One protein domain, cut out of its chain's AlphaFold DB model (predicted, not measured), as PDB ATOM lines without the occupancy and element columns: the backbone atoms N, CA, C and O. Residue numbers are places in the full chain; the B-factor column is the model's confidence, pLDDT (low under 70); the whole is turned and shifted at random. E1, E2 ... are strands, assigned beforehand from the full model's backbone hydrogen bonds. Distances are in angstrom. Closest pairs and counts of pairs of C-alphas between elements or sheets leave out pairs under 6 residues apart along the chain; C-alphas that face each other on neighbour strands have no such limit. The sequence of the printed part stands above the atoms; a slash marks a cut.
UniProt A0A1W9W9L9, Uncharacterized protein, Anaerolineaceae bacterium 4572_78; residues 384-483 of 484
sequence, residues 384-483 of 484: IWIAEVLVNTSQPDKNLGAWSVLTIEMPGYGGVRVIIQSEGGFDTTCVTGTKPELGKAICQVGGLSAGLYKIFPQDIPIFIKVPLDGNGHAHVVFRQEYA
ATOM      1  N   ILE A 384      27.449  -2.777  13.505       93.50
ATOM      2  CA  ILE A 384      27.632  -1.338  13.720       93.50
ATOM      3  C   ILE A 384      27.776  -0.611  12.386       93.50
ATOM      4  O   ILE A 384      28.197  -1.188  11.389       93.50
ATOM      5  N   TRP A 385      27.431   0.673  12.368       96.88
ATOM      6  CA  TRP A 385      27.730   1.550  11.242       96.88
ATOM      7  C   TRP A 385      29.088   2.211  11.433       96.88
ATOM      8  O   TRP A 385      29.432   2.620  12.541       96.88
ATOM      9  N   ILE A 386      29.821   2.362  10.337       96.38
ATOM     10  CA  ILE A 386      31.087   3.086  10.273       96.38
ATOM     11  C   ILE A 386      31.009   4.089   9.128       96.38
ATOM     12  O   ILE A 386      30.407   3.820   8.087       96.38
ATOM     13  N   ALA A 387      31.601   5.258   9.353       97.75
ATOM     14  CA  ALA A 387      31.765   6.306   8.365       97.75
ATOM     15  C   ALA A 387      33.260   6.541   8.146       97.75
ATOM     16  O   ALA A 387      34.007   6.702   9.112       97.75
ATOM     17  N   GLU A 388      33.690   6.582   6.891       97.69
ATOM     18  CA  GLU A 388      35.095   6.737   6.520       97.69
ATOM     19  C   GLU A 388      35.236   7.723   5.361       97.69
ATOM     20  O   GLU A 388      34.417   7.738   4.442       97.69
ATOM     21  N   VAL A 389      36.289   8.541   5.391       98.12
ATOM     22  CA  VAL A 389      36.706   9.349   4.241       98.12
ATOM     23  C   VAL A 389      37.758   8.554   3.477       98.12
ATOM     24  O   VAL A 389      38.899   8.475   3.917       98.12
ATOM     25  N   LEU A 390      37.383   7.964   2.342       97.12
ATOM     26  CA  LEU A 390      38.312   7.177   1.525       97.12
ATOM     27  C   LEU A 390      39.329   8.057   0.803       97.12
ATOM     28  O   LEU A 390      40.495   7.697   0.656       97.12
ATOM     29  N   VAL A 391      38.869   9.207   0.313       97.06
ATOM     30  CA  VAL A 391      39.683  10.170  -0.427       97.06
ATOM     31  C   VAL A 391      39.258  11.564  -0.003       97.06
ATOM     32  O   VAL A 391      38.065  11.838   0.098       97.06
ATOM     33  N   ASN A 392      40.222  12.452   0.220       97.44
ATOM     34  CA  ASN A 392      39.973  13.883   0.306       97.44
ATOM     35  C   ASN A 392      41.157  14.639  -0.299       97.44
ATOM     36  O   ASN A 392      42.262  14.589   0.236       97.44
ATOM     37  N   THR A 393      40.934  15.306  -1.427       96.94
ATOM     38  CA  THR A 393      41.953  16.125  -2.096       96.94
ATOM     39  C   THR A 393      41.927  17.583  -1.645       96.94
ATOM     40  O   THR A 393      42.762  18.370  -2.096       96.94
ATOM     41  N   SER A 394      40.998  17.954  -0.756       94.69
ATOM     42  CA  SER A 394      40.933  19.302  -0.203       94.69
ATOM     43  C   SER A 394      42.089  19.603   0.746       94.69
ATOM     44  O   SER A 394      42.586  18.741   1.469       94.69
ATOM     45  N   GLN A 395      42.480  20.874   0.768       92.12
ATOM     46  CA  GLN A 395      43.475  21.442   1.670       92.12
ATOM     47  C   GLN A 395      42.746  22.182   2.808       92.12
ATOM     48  O   GLN A 395      42.333  23.320   2.595       92.12
ATOM     49  N   PRO A 396      42.569  21.575   4.000       78.25
ATOM     50  CA  PRO A 396      41.622  22.036   5.028       78.25
ATOM     51  C   PRO A 396      41.792  23.491   5.483       78.25
ATOM     52  O   PRO A 396      40.828  24.111   5.918       78.25
ATOM     53  N   ASP A 397      42.999  24.039   5.342       81.31
ATOM     54  CA  ASP A 397      43.351  25.399   5.764       81.31
ATOM     55  C   ASP A 397      43.284  26.432   4.630       81.31
ATOM     56  O   ASP A 397      43.693  27.584   4.799       81.31
ATOM     57  N   LYS A 398      42.799  26.040   3.450       81.81
ATOM     58  CA  LYS A 398      42.668  26.939   2.305       81.81
ATOM     59  C   LYS A 398      41.211  27.126   1.926       81.81
ATOM     60  O   LYS A 398      40.440  26.182   1.832       81.81
ATOM     61  N   ASN A 399      40.862  28.375   1.645       85.81
ATOM     62  CA  ASN A 399      39.623  28.719   0.971       85.81
ATOM     63  C   ASN A 399      39.953  29.002  -0.496       85.81
ATOM     64  O   ASN A 399      40.322  30.118  -0.859       85.81
ATOM     65  N   LEU A 400      39.921  27.948  -1.306       79.62
ATOM     66  CA  LEU A 400      40.259  27.974  -2.727       79.62
ATOM     67  C   LEU A 400      39.052  28.277  -3.621       79.62
ATOM     68  O   LEU A 400      39.232  28.478  -4.821       79.62
ATOM     69  N   GLY A 401      37.841  28.344  -3.063       82.12
ATOM     70  CA  GLY A 401      36.658  28.753  -3.807       82.12
ATOM     71  C   GLY A 401      35.379  28.062  -3.358       82.12
ATOM     72  O   GLY A 401      35.110  27.903  -2.165       82.12
ATOM     73  N   ALA A 402      34.554  27.712  -4.342       84.94
ATOM     74  CA  ALA A 402      33.202  27.231  -4.120       84.94
ATOM     75  C   ALA A 402      32.771  26.112  -5.077       84.94
ATOM     76  O   ALA A 402      31.630  26.030  -5.527       84.94
ATOM     77  N   TRP A 403      33.734  25.248  -5.375       86.69
ATOM     78  CA  TRP A 403      33.715  24.236  -6.424       86.69
ATOM     79  C   TRP A 403      34.035  22.835  -5.895       86.69
ATOM     80  O   TRP A 403      34.237  21.923  -6.693       86.69
ATOM     81  N   SER A 404      34.076  22.635  -4.571       94.56
ATOM     82  CA  SER A 404      34.337  21.304  -4.026       94.56
ATOM     83  C   SER A 404      33.215  20.329  -4.365       94.56
ATOM     84  O   SER A 404      32.042  20.707  -4.472       94.56
ATOM     85  N   VAL A 405      33.586  19.059  -4.495       96.06
ATOM     86  CA  VAL A 405      32.665  17.961  -4.786       96.06
ATOM     87  C   VAL A 405      32.734  16.927  -3.672       96.06
ATOM     88  O   VAL A 405      33.807  16.449  -3.316       96.06
ATOM     89  N   LEU A 406      31.577  16.556  -3.144       98.12
ATOM     90  CA  LEU A 406      31.426  15.524  -2.133       98.12
ATOM     91  C   LEU A 406      30.659  14.341  -2.730       98.12
ATOM     92  O   LEU A 406      29.474  14.457  -3.047       98.12
ATOM     93  N   THR A 407      31.335  13.205  -2.870       98.44
ATOM     94  CA  THR A 407      30.729  11.918  -3.221       98.44
ATOM     95  C   THR A 407      30.438  11.144  -1.937       98.44
ATOM     96  O   THR A 407      31.321  10.998  -1.093       98.44
ATOM     97  N   ILE A 408      29.215  10.638  -1.792       98.56
ATOM     98  CA  ILE A 408      28.804   9.781  -0.681       98.56
ATOM     99  C   ILE A 408      28.344   8.436  -1.228       98.56
ATOM    100  O   ILE A 408      27.438   8.378  -2.060       98.56
ATOM    101  N   GLU A 409      28.929   7.363  -0.718       98.44
ATOM    102  CA  GLU A 409      28.583   5.990  -1.054       98.44
ATOM    103  C   GLU A 409      28.046   5.246   0.176       98.44
ATOM    104  O   GLU A 409      28.556   5.368   1.293       98.44
ATOM    105  N   MET A 410      27.001   4.450  -0.042       97.81
ATOM    106  CA  MET A 410      26.435   3.553   0.962       97.81
ATOM    107  C   MET A 410      26.233   2.157   0.365       97.81
ATOM    108  O   MET A 410      25.139   1.854  -0.114       97.81
ATOM    109  N   PRO A 411      27.261   1.294   0.337       96.81
ATOM    110  CA  PRO A 411      27.218   0.044  -0.417       96.81
ATOM    111  C   PRO A 411      26.024  -0.834  -0.020       96.81
ATOM    112  O   PRO A 411      25.858  -1.182   1.144       96.81
ATOM    113  N   GLY A 412      25.178  -1.186  -0.994       94.75
ATOM    114  CA  GLY A 412      23.957  -1.976  -0.771       94.75
ATOM    115  C   GLY A 412      22.722  -1.175  -0.332       94.75
ATOM    116  O   GLY A 412      21.632  -1.738  -0.286       94.75
ATOM    117  N   TYR A 413      22.855   0.130  -0.086       95.38
ATOM    118  CA  TYR A 413      21.796   0.994   0.443       95.38
ATOM    119  C   TYR A 413      21.481   2.155  -0.510       95.38
ATOM    120  O   TYR A 413      21.822   3.310  -0.252       95.38
ATOM    121  N   GLY A 414      20.829   1.853  -1.637       93.44
ATOM    122  CA  GLY A 414      20.255   2.869  -2.530       93.44
ATOM    123  C   GLY A 414      18.971   3.486  -1.954       93.44
ATOM    124  O   GLY A 414      18.261   2.842  -1.187       93.44
ATOM    125  N   GLY A 415      18.659   4.727  -2.326       92.75
ATOM    126  CA  GLY A 415      17.454   5.441  -1.890       92.75
ATOM    127  C   GLY A 415      17.553   6.108  -0.514       92.75
ATOM    128  O   GLY A 415      16.578   6.705  -0.057       92.75
ATOM    129  N   VAL A 416      18.709   6.051   0.150       96.69
ATOM    130  CA  VAL A 416      18.911   6.673   1.462       96.69
ATOM    131  C   VAL A 416      19.157   8.164   1.288       96.69
ATOM    132  O   VAL A 416      20.053   8.579   0.551       96.69
ATOM    133  N   ARG A 417      18.376   8.992   1.986       97.06
ATOM    134  CA  ARG A 417      18.616  10.435   2.039       97.06
ATOM    135  C   ARG A 417      19.812  10.723   2.941       97.06
ATOM    136  O   ARG A 417      19.794  10.382   4.115       97.06
ATOM    137  N   VAL A 418      20.822  11.393   2.409       98.19
ATOM    138  CA  VAL A 418      21.995  11.882   3.134       98.19
ATOM    139  C   VAL A 418      21.856  13.384   3.324       98.19
ATOM    140  O   VAL A 418      21.561  14.106   2.372       98.19
ATOM    141  N   ILE A 419      22.055  13.849   4.553       98.00
ATOM    142  CA  ILE A 419      21.984  15.255   4.948       98.00
ATOM    143  C   ILE A 419      23.408  15.792   5.088       98.00
ATOM    144  O   ILE A 419      24.269  15.160   5.703       98.00
ATOM    145  N   ILE A 420      23.648  16.962   4.502       98.31
ATOM    146  CA  ILE A 420      24.951  17.623   4.443       98.31
ATOM    147  C   ILE A 420      24.771  19.036   4.986       98.31
ATOM    148  O   ILE A 420      23.988  19.817   4.453       98.31
ATOM    149  N   GLN A 421      25.484  19.358   6.059       97.25
ATOM    150  CA  GLN A 421      25.380  20.639   6.756       97.25
ATOM    151  C   GLN A 421      26.760  21.265   6.893       97.25
ATOM    152  O   GLN A 421      27.677  20.612   7.384       97.25
ATOM    153  N   SER A 422      26.914  22.527   6.507       94.50
ATOM    154  CA  SER A 422      28.124  23.292   6.792       94.50
ATOM    155  C   SER A 422      27.995  24.033   8.121       94.50
ATOM    156  O   SER A 422      26.907  24.457   8.520       94.50
ATOM    157  N   GLU A 423      29.119  24.264   8.798       88.06
ATOM    158  CA  GLU A 423      29.142  25.133   9.987       88.06
ATOM    159  C   GLU A 423      28.783  26.597   9.659       88.06
ATOM    160  O   GLU A 423      28.370  27.349  10.539       88.06
ATOM    161  N   GLY A 424      28.859  26.986   8.380       81.00
ATOM    162  CA  GLY A 424      28.417  28.286   7.870       81.00
ATOM    163  C   GLY A 424      26.902  28.417   7.671       81.00
ATOM    164  O   GLY A 424      26.455  29.438   7.150       81.00
ATOM    165  N   GLY A 425      26.109  27.412   8.057       81.88
ATOM    166  CA  GLY A 425      24.644  27.449   7.983       81.88
ATOM    167  C   GLY A 425      24.052  27.045   6.630       81.88
ATOM    168  O   GLY A 425      22.853  27.220   6.432       81.88
ATOM    169  N   PHE A 426      24.861  26.512   5.711       87.38
ATOM    170  CA  PHE A 426      24.359  25.878   4.490       87.38
ATOM    171  C   PHE A 426      23.895  24.454   4.795       87.38
ATOM    172  O   PHE A 426      24.593  23.705   5.482       87.38
ATOM    173  N   ASP A 427      22.753  24.064   4.246       91.25
ATOM    174  CA  ASP A 427      22.218  22.716   4.320       91.25
ATOM    175  C   ASP A 427      21.763  22.225   2.943       91.25
ATOM    176  O   ASP A 427      21.223  22.965   2.120       91.25
ATOM    177  N   THR A 428      22.001  20.948   2.673       93.81
ATOM    178  CA  THR A 428      21.505  20.276   1.473       93.81
ATOM    179  C   THR A 428      21.349  18.783   1.726       93.81
ATOM    180  O   THR A 428      21.757  18.254   2.766       93.81
ATOM    181  N   THR A 429      20.738  18.087   0.776       95.44
ATOM    182  CA  THR A 429      20.560  16.639   0.830       95.44
ATOM    183  C   THR A 429      20.844  16.013  -0.524       95.44
ATOM    184  O   THR A 429      20.540  16.622  -1.547       95.44
ATOM    185  N   CYS A 430      21.332  14.776  -0.542       95.38
ATOM    186  CA  CYS A 430      21.291  13.926  -1.734       95.38
ATOM    187  C   CYS A 430      20.719  12.551  -1.395       95.38
ATOM    188  O   CYS A 430      20.636  12.184  -0.226       95.38
ATOM    189  N   VAL A 431      20.273  11.801  -2.401       95.19
ATOM    190  CA  VAL A 431      19.704  10.458  -2.213       95.19
ATOM    191  C   VAL A 431      20.626   9.434  -2.859       95.19
ATOM    192  O   VAL A 431      20.907   9.552  -4.048       95.19
ATOM    193  N   THR A 432      21.121   8.445  -2.116       96.69
ATOM    194  CA  THR A 432      22.032   7.426  -2.662       96.69
ATOM    195  C   THR A 432      21.404   6.681  -3.843       96.69
ATOM    196  O   THR A 432      20.198   6.450  -3.887       96.69
ATOM    197  N   GLY A 433      22.213   6.324  -4.838       91.81
ATOM    198  CA  GLY A 433      21.750   5.703  -6.084       91.81
ATOM    199  C   GLY A 433      21.262   6.689  -7.153       91.81
ATOM    200  O   GLY A 433      20.990   6.267  -8.270       91.81
ATOM    201  N   THR A 434      21.215   7.997  -6.863       88.69
ATOM    202  CA  THR A 434      20.957   9.054  -7.870       88.69
ATOM    203  C   THR A 434      22.128   9.280  -8.826       88.69
ATOM    204  O   THR A 434      21.975   9.954  -9.841       88.69
ATOM    205  N   LYS A 435      23.300   8.706  -8.526       87.31
ATOM    206  CA  LYS A 435      24.492   8.736  -9.379       87.31
ATOM    207  C   LYS A 435      24.902   7.333  -9.838       87.31
ATOM    208  O   LYS A 435      25.987   6.871  -9.471       87.31
ATOM    209  N   PRO A 436      24.046   6.634 -10.615       84.50
ATOM    210  CA  PRO A 436      24.315   5.267 -11.061       84.50
ATOM    211  C   PRO A 436      25.584   5.152 -11.914       84.50
ATOM    212  O   PRO A 436      26.195   4.086 -11.935       84.50
ATOM    213  N   GLU A 437      26.005   6.238 -12.568       84.94
ATOM    214  CA  GLU A 437      27.257   6.323 -13.320       84.94
ATOM    215  C   GLU A 437      28.509   6.221 -12.432       84.94
ATOM    216  O   GLU A 437      29.568   5.829 -12.917       84.94
ATOM    217  N   LEU A 438      28.392   6.538 -11.137       88.56
ATOM    218  CA  LEU A 438      29.475   6.412 -10.154       88.56
ATOM    219  C   LEU A 438      29.360   5.118  -9.340       88.56
ATOM    220  O   LEU A 438      30.368   4.565  -8.908       88.56
ATOM    221  N   GLY A 439      28.137   4.632  -9.122       90.94
ATOM    222  CA  GLY A 439      27.866   3.387  -8.412       90.94
ATOM    223  C   GLY A 439      26.406   3.267  -7.978       90.94
ATOM    224  O   GLY A 439      25.687   4.256  -7.835       90.94
ATOM    225  N   LYS A 440      25.948   2.033  -7.725       90.81
ATOM    226  CA  LYS A 440      24.524   1.728  -7.461       90.81
ATOM    227  C   LYS A 440      23.929   2.430  -6.237       90.81
ATOM    228  O   LYS A 440      22.719   2.609  -6.174       90.81
ATOM    229  N   ALA A 441      24.753   2.792  -5.259       96.31
ATOM    230  CA  ALA A 441      24.320   3.421  -4.015       96.31
ATOM    231  C   ALA A 441      25.150   4.674  -3.702       96.31
ATOM    232  O   ALA A 441      25.513   4.929  -2.555       96.31
ATOM    233  N   ILE A 442      25.452   5.448  -4.749       97.31
ATOM    234  CA  ILE A 442      26.219   6.689  -4.658       97.31
ATOM    235  C   ILE A 442      25.312   7.896  -4.886       97.31
ATOM    236  O   ILE A 442      24.414   7.865  -5.733       97.31
ATOM    237  N   CYS A 443      25.534   8.965  -4.127       97.31
ATOM    238  CA  CYS A 443      25.088  10.305  -4.483       97.31
ATOM    239  C   CYS A 443      26.241  11.299  -4.416       97.31
ATOM    240  O   CYS A 443      27.278  11.039  -3.809       97.31
ATOM    241  N   GLN A 444      26.085  12.428  -5.097       96.62
ATOM    242  CA  GLN A 444      27.121  13.445  -5.179       96.62
ATOM    243  C   GLN A 444      26.502  14.834  -5.086       96.62
ATOM    244  O   GLN A 444      25.457  15.104  -5.692       96.62
ATOM    245  N   VAL A 445      27.185  15.709  -4.354       94.81
ATOM    246  CA  VAL A 445      26.887  17.136  -4.268       94.81
ATOM    247  C   VAL A 445      28.135  17.909  -4.683       94.81
ATOM    248  O   VAL A 445      29.205  17.715  -4.114       94.81
ATOM    249  N   GLY A 446      28.003  18.757  -5.700       92.69
ATOM    250  CA  GLY A 446      29.067  19.641  -6.179       92.69
ATOM    251  C   GLY A 446      28.823  21.101  -5.806       92.69
ATOM    252  O   GLY A 446      27.794  21.437  -5.219       92.69
ATOM    253  N   GLY A 447      29.767  21.970  -6.177       87.62
ATOM    254  CA  GLY A 447      29.643  23.416  -5.968       87.62
ATOM    255  C   GLY A 447      29.649  23.813  -4.493       87.62
ATOM    256  O   GLY A 447      28.954  24.750  -4.105       87.62
ATOM    257  N   LEU A 448      30.378  23.067  -3.662       91.31
ATOM    258  CA  LEU A 448      30.475  23.330  -2.232       91.31
ATOM    259  C   LEU A 448      31.575  24.364  -1.961       91.31
ATOM    260  O   LEU A 448      32.707  24.226  -2.427       91.31
ATOM    261  N   SER A 449      31.234  25.394  -1.185       90.69
ATOM    262  CA  SER A 449      32.184  26.358  -0.606       90.69
ATOM    263  C   SER A 449      33.186  25.684   0.323       90.69
ATOM    264  O   SER A 449      32.878  24.646   0.912       90.69
ATOM    265  N   ALA A 450      34.354  26.299   0.510       92.81
ATOM    266  CA  ALA A 450      35.264  25.897   1.575       92.81
ATOM    267  C   ALA A 450      34.560  25.911   2.946       92.81
ATOM    268  O   ALA A 450      33.774  26.815   3.245       92.81
ATOM    269  N   GLY A 451      34.838  24.919   3.787       92.75
ATOM    270  CA  GLY A 451      34.254  24.795   5.117       92.75
ATOM    271  C   GLY A 451      34.260  23.366   5.649       92.75
ATOM    272  O   GLY A 451      34.639  22.418   4.965       92.75
ATOM    273  N   LEU A 452      33.815  23.213   6.895       95.62
ATOM    274  CA  LEU A 452      33.646  21.913   7.533       95.62
ATOM    275  C   LEU A 452      32.201  21.440   7.371       95.62
ATOM    276  O   LEU A 452      31.268  22.115   7.816       95.62
ATOM    277  N   TYR A 453      32.026  20.279   6.741       97.56
ATOM    278  CA  TYR A 453      30.716  19.708   6.445       97.56
ATOM    279  C   TYR A 453      30.443  18.497   7.325       97.56
ATOM    280  O   TYR A 453      31.201  17.531   7.320       97.56
ATOM    281  N   LYS A 454      29.338  18.534   8.067       98.31
ATOM    282  CA  LYS A 454      28.769  17.391   8.776       98.31
ATOM    283  C   LYS A 454      27.859  16.620   7.822       98.31
ATOM    284  O   LYS A 454      26.900  17.181   7.296       98.31
ATOM    285  N   ILE A 455      28.150  15.341   7.635       98.50
ATOM    286  CA  ILE A 455      27.466  14.456   6.691       98.50
ATOM    287  C   ILE A 455      26.880  13.293   7.476       98.50
ATOM    288  O   ILE A 455      27.599  12.658   8.252       98.50
ATOM    289  N   PHE A 456      25.595  13.017   7.292       97.94
ATOM    290  CA  PHE A 456      24.928  11.908   7.965       97.94
ATOM    291  C   PHE A 456      23.759  11.369   7.142       97.94
ATOM    292  O   PHE A 456      22.963  12.159   6.626       97.94
ATOM    293  N   PRO A 457      23.621  10.042   7.012       98.00
ATOM    294  CA  PRO A 457      22.421   9.446   6.456       98.00
ATOM    295  C   PRO A 457      21.237   9.668   7.399       98.00
ATOM    296  O   PRO A 457      21.367   9.588   8.622       98.00
ATOM    297  N   GLN A 458      20.070   9.946   6.834       96.75
ATOM    298  CA  GLN A 458      18.835  10.053   7.593       96.75
ATOM    299  C   GLN A 458      18.529   8.709   8.267       96.75
ATOM    300  O   GLN A 458      18.729   7.653   7.673       96.75
ATOM    301  N   ASP A 459      18.057   8.766   9.513       94.69
ATOM    302  CA  ASP A 459      17.646   7.604  10.312       94.69
ATOM    303  C   ASP A 459      18.776   6.602  10.639       94.69
ATOM    304  O   ASP A 459      18.522   5.535  11.197       94.69
ATOM    305  N   ILE A 460      20.039   6.966  10.379       95.25
ATOM    306  CA  ILE A 460      21.221   6.201  10.791       95.25
ATOM    307  C   ILE A 460      22.013   7.038  11.805       95.25
ATOM    308  O   ILE A 460      22.401   8.166  11.497       95.25
ATOM    309  N   PRO A 461      22.281   6.527  13.023       94.69
ATOM    310  CA  PRO A 461      22.856   7.309  14.119       94.69
ATOM    311  C   PRO A 461      24.383   7.471  14.000       94.69
ATOM    312  O   PRO A 461      25.118   7.248  14.960       94.69
ATOM    313  N   ILE A 462      24.876   7.861  12.824       97.25
ATOM    314  CA  ILE A 462      26.291   8.137  12.572       97.25
ATOM    315  C   ILE A 462      26.444   9.395  11.723       97.25
ATOM    316  O   ILE A 462      25.616   9.702  10.869       97.25
ATOM    317  N   PHE A 463      27.530  10.124  11.947       98.00
ATOM    318  CA  PHE A 463      27.923  11.233  11.096       98.00
ATOM    319  C   PHE A 463      29.440  11.287  10.971       98.00
ATOM    320  O   PHE A 463      30.162  10.782  11.829       98.00
ATOM    321  N   ILE A 464      29.913  11.966   9.935       98.44
ATOM    322  CA  ILE A 464      31.322  12.309   9.771       98.44
ATOM    323  C   ILE A 464      31.456  13.791   9.438       98.44
ATOM    324  O   ILE A 464      30.547  14.392   8.859       98.44
ATOM    325  N   LYS A 465      32.567  14.399   9.852       98.00
ATOM    326  CA  LYS A 465      32.920  15.767   9.473       98.00
ATOM    327  C   LYS A 465      34.016  15.730   8.415       98.00
ATOM    328  O   LYS A 465      35.032  15.075   8.622       98.00
ATOM    329  N   VAL A 466      33.815  16.446   7.315       97.81
ATOM    330  CA  VAL A 466      34.747  16.487   6.185       97.81
ATOM    331  C   VAL A 466      35.104  17.937   5.874       97.81
ATOM    332  O   VAL A 466      34.201  18.724   5.577       97.81
ATOM    333  N   PRO A 467      36.386  18.325   5.973       97.00
ATOM    334  CA  PRO A 467      36.827  19.635   5.529       97.00
ATOM    335  C   PRO A 467      36.885  19.658   4.002       97.00
ATOM    336  O   PRO A 467      37.478  18.773   3.383       97.00
ATOM    337  N   LEU A 468      36.281  20.684   3.417       96.06
ATOM    338  CA  LEU A 468      36.378  21.008   2.002       96.06
ATOM    339  C   LEU A 468      37.051  22.371   1.862       96.06
ATOM    340  O   LEU A 468      36.813  23.275   2.658       96.06
ATOM    341  N   ASP A 469      37.879  22.521   0.842       94.31
ATOM    342  CA  ASP A 469      38.625  23.750   0.547       94.31
ATOM    343  C   ASP A 469      37.980  24.580  -0.564       94.31
ATOM    344  O   ASP A 469      38.494  25.632  -0.938       94.31
ATOM    345  N   GLY A 470      36.855  24.123  -1.111       91.00
ATOM    346  CA  GLY A 470      36.161  24.799  -2.194       91.00
ATOM    347  C   GLY A 470      36.742  24.540  -3.582       91.00
ATOM    348  O   GLY A 470      36.356  25.232  -4.521       91.00
ATOM    349  N   ASN A 471      37.655  23.580  -3.742       92.88
ATOM    350  CA  ASN A 471      38.155  23.153  -5.056       92.88
ATOM    351  C   ASN A 471      38.473  21.644  -5.141       92.88
ATOM    352  O   ASN A 471      38.614  21.096  -6.230       92.88
ATOM    353  N   GLY A 472      38.606  20.970  -4.000       93.25
ATOM    354  CA  GLY A 472      38.912  19.549  -3.894       93.25
ATOM    355  C   GLY A 472      37.687  18.639  -3.955       93.25
ATOM    356  O   GLY A 472      36.533  19.073  -3.972       93.25
ATOM    357  N   HIS A 473      37.967  17.344  -3.960       96.81
ATOM    358  CA  HIS A 473      37.006  16.254  -3.979       96.81
ATOM    359  C   HIS A 473      37.156  15.416  -2.715       96.81
ATOM    360  O   HIS A 473      38.275  15.075  -2.334       96.81
ATOM    361  N   ALA A 474      36.035  15.055  -2.095       98.06
ATOM    362  CA  ALA A 474      36.007  14.093  -1.007       98.06
ATOM    363  C   ALA A 474      35.066  12.928  -1.329       98.06
ATOM    364  O   ALA A 474      33.957  13.134  -1.825       98.06
ATOM    365  N   HIS A 475      35.494  11.709  -1.008       98.44
ATOM    366  CA  HIS A 475      34.692  10.494  -1.096       98.44
ATOM    367  C   HIS A 475      34.478   9.912   0.301       98.44
ATOM    368  O   HIS A 475      35.433   9.514   0.969       98.44
ATOM    369  N   VAL A 476      33.220   9.868   0.731       98.56
ATOM    370  CA  VAL A 476      32.793   9.337   2.025       98.56
ATOM    371  C   VAL A 476      32.017   8.045   1.830       98.56
ATOM    372  O   VAL A 476      31.105   7.999   1.008       98.56
ATOM    373  N   VAL A 477      32.322   7.033   2.637       98.44
ATOM    374  CA  VAL A 477      31.585   5.768   2.674       98.44
ATOM    375  C   VAL A 477      30.927   5.588   4.032       98.44
ATOM    376  O   VAL A 477      31.588   5.719   5.061       98.44
ATOM    377  N   PHE A 478      29.643   5.225   4.030       98.25
ATOM    378  CA  PHE A 478      28.970   4.659   5.198       98.25
ATOM    379  C   PHE A 478      28.697   3.181   4.945       98.25
ATOM    380  O   PHE A 478      28.021   2.828   3.978       98.25
ATOM    381  N   ARG A 479      29.195   2.308   5.818       97.25
ATOM    382  CA  ARG A 479      28.997   0.859   5.697       97.25
ATOM    383  C   ARG A 479      28.733   0.221   7.049       97.25
ATOM    384  O   ARG A 479      29.037   0.798   8.090       97.25
ATOM    385  N   GLN A 480      28.163  -0.972   7.007       95.75
ATOM    386  CA  GLN A 480      28.012  -1.814   8.180       95.75
ATOM    387  C   GLN A 480      29.239  -2.702   8.351       95.75
ATOM    388  O   GLN A 480      29.717  -3.292   7.384       95.75
ATOM    389  N   GLU A 481      29.710  -2.821   9.584       93.31
ATOM    390  CA  GLU A 481      30.737  -3.776   9.982       93.31
ATOM    391  C   GLU A 481      30.273  -4.555  11.211       93.31
ATOM    392  O   GLU A 481      29.389  -4.121  11.956       93.31
ATOM    393  N   TYR A 482      30.853  -5.732  11.416       90.44
ATOM    394  CA  TYR A 482      30.642  -6.477  12.648       90.44
ATOM    395  C   TYR A 482      31.389  -5.780  13.783       90.44
ATOM    396  O   TYR A 482      32.548  -5.399  13.625       90.44
ATOM    397  N   ALA A 483      30.712  -5.598  14.913       82.81
ATOM    398  CA  ALA A 483      31.348  -5.109  16.122       82.81
ATOM    399  C   ALA A 483      32.497  -6.066  16.498       82.81
ATOM    400  O   ALA A 483      32.281  -7.283  16.452       82.81
TER     401      ALA A 483
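AT A GLANCE: This is residues 384 to 483 of the 484 residues of an uncharacterized protein of Anaerolineaceae bacterium 4572_78 (UniProt A0A1W9W9L9). Two strongly twisted sheets of four strands each sit face to face as a sandwich, and their edges come together on both sides, E1 near E7 and E5 near E4. The printed part has 100 residues, with eight named strands, E1 to E8 in order along the chain, and no named helix; the class is all strand. One sheet, in the order E1, E8, E2, E5, is mixed; the other, E4, E3, E6, E7, is all antiparallel. The whole is compact, with a radius of gyration of the C-alphas of 12.7 A, and spans 37 by 29 by 23 A.

IN THESE COORDINATES: Find C-alpha 384 at (27.632, -1.338, 13.720); from there E1 runs 23.7 A to residue 392. E8, residues 473 to 482, runs 28.9 A and ends at (30.642, -6.477, 12.648). Their sheet also holds E2, residues 404 to 409, and E5, residues 442 to 448. For the other sheet, look at E4, residues 427 to 431, E3, residues 417 to 422, E6, residues 451 to 457, and E7, residues 464 to 468.

HOW THE PARTS SIT: Start at E1 and E8, antiparallel, with N 384 and O 481 2.8 A apart, within hydrogen-bond range. E8 and E2 are parallel, at N 407 and O 474, 2.8 A; E2 and E5 are antiparallel, at N 406 and O 445, 2.8 A. In the other sheet, E3 and E4 form a hairpin, at N 418 and O 430, 2.8 A. E3 and E6 are antiparallel, at N 419 and O 456, 2.8 A, and E6 and E7 form a hairpin, at N 451 and O 468, 2.8 A. Between the sheets, the closest C-alphas of E4 and E5 are Val 431 and Cys 443, 5.8 A; those of E1 and E7 are Ala 387 and Ile 464, 6.2 A.

THE WHOLE: The C-alphas farthest apart, Gly 401 and Ala 483, are 39.6 A apart. The printed part has no cut, E1 to E2 is a long link of 11 residues, and no printed residue is under 70 in pLDDT.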